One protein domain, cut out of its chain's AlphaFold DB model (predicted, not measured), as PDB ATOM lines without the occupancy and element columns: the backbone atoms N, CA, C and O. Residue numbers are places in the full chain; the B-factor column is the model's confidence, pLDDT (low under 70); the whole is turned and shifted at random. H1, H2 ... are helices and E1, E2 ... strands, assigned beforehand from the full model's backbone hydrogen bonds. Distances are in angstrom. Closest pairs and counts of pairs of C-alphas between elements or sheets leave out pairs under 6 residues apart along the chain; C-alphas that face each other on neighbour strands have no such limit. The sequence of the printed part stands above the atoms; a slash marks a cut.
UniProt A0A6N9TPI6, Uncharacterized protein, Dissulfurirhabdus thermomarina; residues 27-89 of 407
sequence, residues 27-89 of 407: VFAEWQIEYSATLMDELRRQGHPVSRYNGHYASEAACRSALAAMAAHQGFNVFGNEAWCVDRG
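This is residues 27 to 89 of the 407 residues of an uncharacterized protein of Dissulfurirhabdus thermomarina (UniProt A0A6N9TPI6). A narrow two-stranded ribbon, E1 and E2, has the long helix H2 packed over one face, while the short helix H1 turns off at the end where E1 finishes and E2 starts. The long stretch of residues 46 to 59 folds back from H1 beside E1, at the edge away from E2, and there residues 56 to 57 pair with the beginning of E1; the small helix H3 lies between the end of H2 and the start of E2. The printed part has 63 residues, with three named helices and two named strands in the order E1, H1, H2, H3, E2; the sheet is antiparallel and the class is mixed, helices and strands. It is compact, with a radius of gyration of the C-alphas of 11.8 A, yet elongated, spanning 37 by 20 by 17 A.

E1, residues 31 to 35, and E2, residues 83 to 87, are antiparallel neighbours, their directions at 148 degrees. N 32 and O 86 are within hydrogen-bond range at 2.9 A, as are N 84 and O 34 at 3.0 A. Residues 31 to 32 of E1 also pair, antiparallel, with residues 56 to 57. H2, residues 60 to 73, comes closest to E2 at the C-alphas of Cys 63 and Cys 85, 6.1 A apart, and to E1 at those of Trp 31 and Glu 60, 6.2 A apart. H3, residues 76 to 79, is close to H2 but not clearly touching it; their closest C-alphas, of Ala 71 and Asn 77, are 5.5 A apart. H3 is also close to H1, residues 37 to 45, but not clearly touching it, the closest C-alphas being those of Leu 39 and Phe 79 at 6.9 A. H1 is apart from H2, and only just apart from E2, with the closest C-alphas 8.4 A from each other. Every O i to N i+4 pair is within hydrogen-bond range in H1 and H2; H3 is too short for such a pair.

E1 begins at C-alpha 31, (132.357, 148.091, 146.329), and is 13.1 A long. H1 is 12.5 A long. H2 is 20.2 A long, from C-alpha 60 at (131.962, 143.424, 142.311) to C-alpha 73. H3 has four residues. E2, 13.4 A long, ends at C-alpha 87, (127.818, 148.250, 146.854).

The two C-alphas farthest apart, of Val 27 and Gln 46, are 37.4 A from each other, while those of Val 27 and Gly 89, the first and last printed, are 7.2 A apart. The printed part has no cut. The link from H1 to H2, 14 residues, is long; the other three are tight. The mean pLDDT of the printed part is 78.7, with residues 27 to 29, 52 to 53 and 73 to 81 under 70.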
ATOM      1  N   VAL A  27     128.679 157.947 138.850       53.25
ATOM      2  CA  VAL A  27     128.596 157.225 140.112       53.25
ATOM      3  C   VAL A  27     129.539 156.035 139.969       53.25
ATOM      4  O   VAL A  27     129.190 155.016 139.376       53.25
ATOM      5  N   PHE A  28     130.778 156.192 140.426       56.00
ATOM      6  CA  PHE A  28     131.672 155.060 140.580       56.00
ATOM      7  C   PHE A  28     131.065 154.194 141.680       56.00
ATOM      8  O   PHE A  28     131.020 154.605 142.838       56.00
ATOM      9  N   ALA A  29     130.528 153.037 141.294       59.31
ATOM     10  CA  ALA A  29     130.070 152.032 142.238       59.31
ATOM     11  C   ALA A  29     131.280 151.599 143.075       59.31
ATOM     12  O   ALA A  29     132.207 150.958 142.572       59.31
ATOM     13  N   GLU A  30     131.302 152.032 144.329       83.88
ATOM     14  CA  GLU A  30     132.379 151.745 145.260       83.88
ATOM     15  C   GLU A  30     131.997 150.495 146.048       83.88
ATOM     16  O   GLU A  30     131.169 150.533 146.960       83.88
ATOM     17  N   TRP A  31     132.574 149.362 145.653       91.00
ATOM     18  CA  TRP A  31     132.357 148.091 146.329       91.00
ATOM     19  C   TRP A  31     133.288 147.984 147.533       91.00
ATOM     20  O   TRP A  31     134.488 148.229 147.406       91.00
ATOM     21  N   GLN A  32     132.764 147.575 148.688       91.69
ATOM     22  CA  GLN A  32     133.571 147.260 149.870       91.69
ATOM     23  C   GLN A  32     133.313 145.832 150.342       91.69
ATOM     24  O   GLN A  32     132.239 145.275 150.112       91.69
ATOM     25  N   ILE A  33     134.286 145.258 151.045       88.38
ATOM     26  CA  ILE A  33     134.076 144.019 151.794       88.38
ATOM     27  C   ILE A  33     133.528 144.393 153.168       88.38
ATOM     28  O   ILE A  33     134.162 145.141 153.912       88.38
ATOM     29  N   GLU A  34     132.351 143.876 153.500       87.38
ATOM     30  CA  GLU A  34     131.810 143.909 154.851       87.38
ATOM     31  C   GLU A  34     132.056 142.579 155.544       87.38
ATOM     32  O   GLU A  34     131.912 141.512 154.948       87.38
ATOM     33  N   TYR A  35     132.418 142.669 156.818       87.06
ATOM     34  CA  TYR A  35     132.644 141.534 157.698       87.06
ATOM     35  C   TYR A  35     131.548 141.500 158.759       87.06
ATOM     36  O   TYR A  35     131.083 142.550 159.218       87.06
ATOM     37  N   SER A  36     131.166 140.302 159.196       86.12
ATOM     38  CA  SER A  36     130.263 140.136 160.331       86.12
ATOM     39  C   SER A  36     130.849 140.807 161.588       86.12
ATOM     40  O   SER A  36     132.067 140.888 161.781       86.12
ATOM     41  N   ALA A  37     129.975 141.264 162.488       82.50
ATOM     42  CA  ALA A  37     130.411 141.792 163.779       82.50
ATOM     43  C   ALA A  37     131.184 140.739 164.600       82.50
ATOM     44  O   ALA A  37     132.158 141.080 165.267       82.50
ATOM     45  N   THR A  38     130.784 139.466 164.499       82.38
ATOM     46  CA  THR A  38     131.400 138.332 165.199       82.38
ATOM     47  C   THR A  38     132.848 138.123 164.766       82.38
ATOM     48  O   THR A  38     133.743 138.081 165.611       82.38
ATOM     49  N   LEU A  39     133.099 138.081 163.456       82.62
ATOM     50  CA  LEU A  39     134.433 137.955 162.875       82.62
ATOM     51  C   LEU A  39     135.326 139.134 163.260       82.62
ATOM     52  O   LEU A  39     136.481 138.958 163.643       82.62
ATOM     53  N   MET A  40     134.783 140.350 163.212       85.44
ATOM     54  CA  MET A  40     135.530 141.559 163.564       85.44
ATOM     55  C   MET A  40     135.909 141.607 165.045       85.44
ATOM     56  O   MET A  40     136.977 142.120 165.388       85.44
ATOM     57  N   ASP A  41     135.060 141.084 165.928       82.69
ATOM     58  CA  ASP A  41     135.363 140.959 167.351       82.69
ATOM     59  C   ASP A  41     136.423 139.882 167.613       82.69
ATOM     60  O   ASP A  41     137.317 140.096 168.432       82.69
ATOM     61  N   GLU A  42     136.373 138.757 166.900       82.62
ATOM     62  CA  GLU A  42     137.343 137.669 167.044       82.62
ATOM     63  C   GLU A  42     138.734 138.062 166.518       82.62
ATOM     64  O   GLU A  42     139.734 137.882 167.216       82.62
ATOM     65  N   LEU A  43     138.808 138.734 165.362       80.94
ATOM     66  CA  LEU A  43     140.058 139.303 164.838       80.94
ATOM     67  C   LEU A  43     140.690 140.296 165.826       80.94
ATOM     68  O   LEU A  43     141.909 140.294 166.007       80.94
ATOM     69  N   ARG A  44     139.876 141.109 166.519       84.25
ATOM     70  CA  ARG A  44     140.368 142.012 167.574       84.25
ATOM     71  C   ARG A  44     140.904 141.256 168.786       84.25
ATOM     72  O   ARG A  44     141.947 141.647 169.305       84.25
ATOM     73  N   ARG A  45     140.239 140.181 169.230       83.75
ATOM     74  CA  ARG A  45     140.720 139.343 170.348       83.75
ATOM     75  C   ARG A  45     142.063 138.689 170.041       83.75
ATOM     76  O   ARG A  45     142.900 138.580 170.929       83.75
ATOM     77  N   GLN A  46     142.276 138.307 168.787       83.19
ATOM     78  CA  GLN A  46     143.518 137.694 168.316       83.19
ATOM     79  C   GLN A  46     144.622 138.725 168.008       83.19
ATOM     80  O   GLN A  46     145.727 138.353 167.621       83.19
ATOM     81  N   GLY A  47     144.359 140.023 168.208       83.94
ATOM     82  CA  GLY A  47     145.342 141.089 168.009       83.94
ATOM     83  C   GLY A  47     145.594 141.447 166.542       83.94
ATOM     84  O   GLY A  47     146.571 142.135 166.242       83.94
ATOM     85  N   HIS A  48     144.731 141.018 165.616       79.69
ATOM     86  CA  HIS A  48     144.856 141.378 164.209       79.69
ATOM     87  C   HIS A  48     144.360 142.817 163.963       79.69
ATOM     88  O   HIS A  48     143.259 143.186 164.385       79.69
ATOM     89  N   PRO A  49     145.136 143.661 163.258       77.69
ATOM     90  CA  PRO A  49     144.727 145.024 162.952       77.69
ATOM     91  C   PRO A  49     143.600 145.026 161.910       77.69
ATOM     92  O   PRO A  49     143.819 144.785 160.725       77.69
ATOM     93  N   VAL A  50     142.394 145.366 162.365       74.00
ATOM     94  CA  VAL A  50     141.152 145.411 161.572       74.00
ATOM     95  C   VAL A  50     141.264 146.293 160.317       74.00
ATOM     96  O   VAL A  50     140.641 146.022 159.295       74.00
ATOM     97  N   SER A  51     142.105 147.329 160.355       71.75
ATOM     98  CA  SER A  51     142.312 148.257 159.239       71.75
ATOM     99  C   SER A  51     142.915 147.615 157.987       71.75
ATOM    100  O   SER A  51     142.747 148.166 156.904       71.75
ATOM    101  N   ARG A  52     143.588 146.460 158.102       69.75
ATOM    102  CA  ARG A  52     144.162 145.748 156.946       69.75
ATOM    103  C   ARG A  52     143.121 145.042 156.079       69.75
ATOM    104  O   ARG A  52     143.454 144.632 154.973       69.75
ATOM    105  N   TYR A  53     141.898 144.905 156.579       69.00
ATOM    106  CA  TYR A  53     140.846 144.120 155.938       69.00
ATOM    107  C   TYR A  53     139.838 144.988 155.170       69.00
ATOM    108  O   TYR A  53     139.071 144.478 154.364       69.00
ATOM    109  N   ASN A  54     139.878 146.314 155.328       73.94
ATOM    110  CA  ASN A  54     139.001 147.219 154.588       73.94
ATOM    111  C   ASN A  54     139.632 147.595 153.236       73.94
ATOM    112  O   ASN A  54     140.626 148.320 153.192       73.94
ATOM    113  N   GLY A  55     139.044 147.114 152.138       81.88
ATOM    114  CA  GLY A  55     139.424 147.457 150.764       81.88
ATOM    115  C   GLY A  55     138.255 148.057 149.980       81.88
ATOM    116  O   GLY A  55     137.111 147.645 150.166       81.88
ATOM    117  N   HIS A  56     138.561 149.014 149.101       87.31
ATOM    118  CA  HIS A  56     137.621 149.610 148.152       87.31
ATOM    119  C   HIS A  56     137.920 149.081 146.746       87.31
ATOM    120  O   HIS A  56     139.079 149.055 146.323       87.31
ATOM    121  N   TYR A  57     136.886 148.659 146.020       90.75
ATOM    122  CA  TYR A  57     137.009 148.002 144.721       90.75
ATOM    123  C   TYR A  57     136.123 148.684 143.680       90.75
ATOM    124  O   TYR A  57     134.983 149.050 143.950       90.75
ATOM    125  N   ALA A  58     136.644 148.807 142.458       87.25
ATOM    126  CA  ALA A  58     135.936 149.437 141.342       87.25
ATOM    127  C   ALA A  58     134.828 148.554 140.731       87.25
ATOM    128  O   ALA A  58     134.063 149.016 139.889       87.25
ATOM    129  N   SER A  59     134.769 147.269 141.091       90.31
ATOM    130  CA  SER A  59     133.752 146.336 140.605       90.31
ATOM    131  C   SER A  59     133.514 145.196 141.591       90.31
ATOM    132  O   SER A  59     134.405 144.807 142.352       90.31
ATOM    133  N   GLU A  60     132.322 144.601 141.520       92.12
ATOM    134  CA  GLU A  60     131.962 143.424 142.311       92.12
ATOM    135  C   GLU A  60     132.921 142.251 142.068       92.12
ATOM    136  O   GLU A  60     133.346 141.579 143.005       92.12
ATOM    137  N   ALA A  61     133.313 142.023 140.810       89.94
ATOM    138  CA  ALA A  61     134.230 140.948 140.443       89.94
ATOM    139  C   ALA A  61     135.617 141.132 141.080       89.94
ATOM    140  O   ALA A  61     136.201 140.163 141.568       89.94
ATOM    141  N   ALA A  62     136.127 142.370 141.131       87.50
ATOM    142  CA  ALA A  62     137.381 142.681 141.811       87.50
ATOM    143  C   ALA A  62     137.272 142.454 143.327       87.50
ATOM    144  O   ALA A  62     138.171 141.857 143.919       87.50
ATOM    145  N   CYS A  63     136.148 142.848 143.932       92.06
ATOM    146  CA  CYS A  63     135.872 142.609 145.347       92.06
ATOM    147  C   CYS A  63     135.809 141.106 145.678       92.06
ATOM    148  O   CYS A  63     136.507 140.634 146.576       92.06
ATOM    149  N   ARG A  64     135.047 140.316 144.905       89.19
ATOM    150  CA  ARG A  64     134.929 138.858 145.095       89.19
ATOM    151  C   ARG A  64     136.265 138.139 144.893       89.19
ATOM    152  O   ARG A  64     136.579 137.217 145.641       89.19
ATOM    153  N   SER A  65     137.059 138.568 143.912       87.12
ATOM    154  CA  SER A  65     138.398 138.020 143.663       87.12
ATOM    155  C   SER A  65     139.348 138.292 144.834       87.12
ATOM    156  O   SER A  65     140.021 137.379 145.313       87.12
ATOM    157  N   ALA A  66     139.347 139.518 145.368       85.12
ATOM    158  CA  ALA A  66     140.142 139.862 146.543       85.12
ATOM    159  C   ALA A  66     139.704 139.080 147.791       85.12
ATOM    160  O   ALA A  66     140.551 138.608 148.552       85.12
ATOM    161  N   LEU A  67     138.394 138.882 147.970       85.81
ATOM    162  CA  LEU A  67     137.848 138.067 149.051       85.81
ATOM    163  C   LEU A  67     138.304 136.601 148.949       85.81
ATOM    164  O   LEU A  67     138.769 136.029 149.935       85.81
ATOM    165  N   ALA A  68     138.255 136.016 147.749       83.44
ATOM    166  CA  ALA A  68     138.735 134.657 147.498       83.44
ATOM    167  C   ALA A  68     140.253 134.517 147.730       83.44
ATOM    168  O   ALA A  68     140.704 133.532 148.316       83.44
ATOM    169  N   ALA A  69     141.047 135.518 147.335       81.81
ATOM    170  CA  ALA A  69     142.490 135.537 147.579       81.81
ATOM    171  C   ALA A  69     142.825 135.606 149.082       81.81
ATOM    172  O   ALA A  69     143.729 134.910 149.550       81.81
ATOM    173  N   MET A  70     142.076 136.391 149.864       79.06
ATOM    174  CA  MET A  70     142.238 136.454 151.323       79.06
ATOM    175  C   MET A  70     141.872 135.131 152.008       79.06
ATOM    176  O   MET A  70     142.605 134.681 152.894       79.06
ATOM    177  N   ALA A  71     140.803 134.471 151.550       77.19
ATOM    178  CA  ALA A  71     140.410 133.144 152.025       77.19
ATOM    179  C   ALA A  71     141.512 132.091 151.808       77.19
ATOM    180  O   ALA A  71     141.746 131.257 152.685       77.19
ATOM    181  N   ALA A  72     142.226 132.166 150.679       73.50
ATOM    182  CA  ALA A  72     143.298 131.237 150.328       73.50
ATOM    183  C   ALA A  72     144.610 131.466 151.104       73.50
ATOM    184  O   ALA A  72     145.295 130.499 151.432       73.50
ATOM    185  N   HIS A  73     144.976 132.717 151.407       65.56
ATOM    186  CA  HIS A  73     146.300 133.042 151.963       65.56
ATOM    187  C   HIS A  73     146.359 133.217 153.486       65.56
ATOM    188  O   HIS A  73     147.439 133.081 154.054       65.56
ATOM    189  N   GLN A  74     145.248 133.537 154.155       62.91
ATOM    190  CA  GLN A  74     145.274 133.957 155.567       62.91
ATOM    191  C   GLN A  74     144.456 133.066 156.510       62.91
ATOM    192  O   GLN A  74     144.180 133.458 157.637       62.91
ATOM    193  N   GLY A  75     144.039 131.874 156.067       55.31
ATOM    194  CA  GLY A  75     143.246 130.971 156.911       55.31
ATOM    195  C   GLY A  75     141.828 131.479 157.202       55.31
ATOM    196  O   GLY A  75     141.157 130.944 158.079       55.31
ATOM    197  N   PHE A  76     141.337 132.468 156.446       56.97
ATOM    198  CA  PHE A  76     139.989 133.033 156.603       56.97
ATOM    199  C   PHE A  76     138.867 131.994 156.435       56.97
ATOM    200  O   PHE A  76     137.781 132.178 156.970       56.97
ATOM    201  N   ASN A  77     139.149 130.857 155.783       53.97
ATOM    202  CA  ASN A  77     138.239 129.708 155.719       53.97
ATOM    203  C   ASN A  77     137.861 129.119 157.094       53.97
ATOM    204  O   ASN A  77     136.880 128.385 157.172       53.97
ATOM    205  N   VAL A  78     138.588 129.431 158.177       52.50
ATOM    206  CA  VAL A  78     138.225 128.986 159.536       52.50
ATOM    207  C   VAL A  78     136.986 129.719 160.069       52.50
ATOM    208  O   VAL A  78     136.266 129.165 160.895       52.50
ATOM    209  N   PHE A  79     136.684 130.923 159.570       53.97
ATOM    210  CA  PHE A  79     135.613 131.771 160.107       53.97
ATOM    211  C   PHE A  79     134.302 131.737 159.311       53.97
ATOM    212  O   PHE A  79     133.411 132.546 159.553       53.97
ATOM    213  N   GLY A  80     134.148 130.787 158.382       53.97
ATOM    214  CA  GLY A  80     132.927 130.658 157.586       53.97
ATOM    215  C   GLY A  80     132.658 131.882 156.701       53.97
ATOM    216  O   GLY A  80     133.454 132.810 156.620       53.97
ATOM    217  N   ASN A  81     131.528 131.872 155.995       63.34
ATOM    218  CA  ASN A  81     131.117 132.888 155.015       63.34
ATOM    219  C   ASN A  81     130.754 134.257 155.641       63.34
ATOM    220  O   ASN A  81     129.766 134.881 155.262       63.34
ATOM    221  N   GLU A  82     131.516 134.729 156.623       81.06
ATOM    222  CA  GLU A  82     131.248 135.935 157.407       81.06
ATOM    223  C   GLU A  82     131.786 137.221 156.761       81.06
ATOM    224  O   GLU A  82     131.950 138.239 157.430       81.06
ATOM    225  N   ALA A  83     132.050 137.183 155.456       83.94
ATOM    226  CA  ALA A  83     132.453 138.336 154.671       83.94
ATOM    227  C   ALA A  83     131.754 138.335 153.306       83.94
ATOM    228  O   ALA A  83     131.656 137.293 152.654       83.94
ATOM    229  N   TRP A  84     131.276 139.496 152.864       90.00
ATOM    230  CA  TRP A  84     130.609 139.663 151.571       90.00
ATOM    231  C   TRP A  84     130.892 141.039 150.965       90.00
ATOM    232  O   TRP A  84     131.256 141.988 151.653       90.00
ATOM    233  N   CYS A  85     130.739 141.140 149.647       91.12
ATOM    234  CA  CYS A  85     130.891 142.394 148.918       91.12
ATOM    235  C   CYS A  85     129.572 143.168 148.928       91.12
ATOM    236  O   CYS A  85     128.541 142.610 148.553       91.12
ATOM    237  N   VAL A  86     129.606 144.442 149.315       90.75
ATOM    238  CA  VAL A  86     128.457 145.354 149.248       90.75
ATOM    239  C   VAL A  86     128.768 146.547 148.352       90.75
ATOM    240  O   VAL A  86     129.890 147.055 148.350       90.75
ATOM    241  N   ASP A  87     127.764 146.998 147.605       90.75
ATOM    242  CA  ASP A  87     127.818 148.250 146.854       90.75
ATOM    243  C   ASP A  87     127.440 149.409 147.781       90.75
ATOM    244  O   ASP A  87     126.328 149.464 148.310       90.75
ATOM    245  N   ARG A  88     128.372 150.339 147.997       81.50
ATOM    246  CA  ARG A  88     128.174 151.489 148.885       81.50
ATOM    247  C   ARG A  88     127.453 152.655 148.197       81.50
ATOM    248  O   ARG A  88     127.032 153.588 148.880       81.50
ATOM    249  N   GLY A  89     127.321 152.609 146.868       76.00
ATOM    250  CA  GLY A  89     126.680 153.641 146.048       76.00
ATOM    251  C   GLY A  89     125.220 153.357 145.680       76.00
ATOM    252  O   GLY A  89     124.535 154.260 145.195       76.00
TER     253      GLY A  89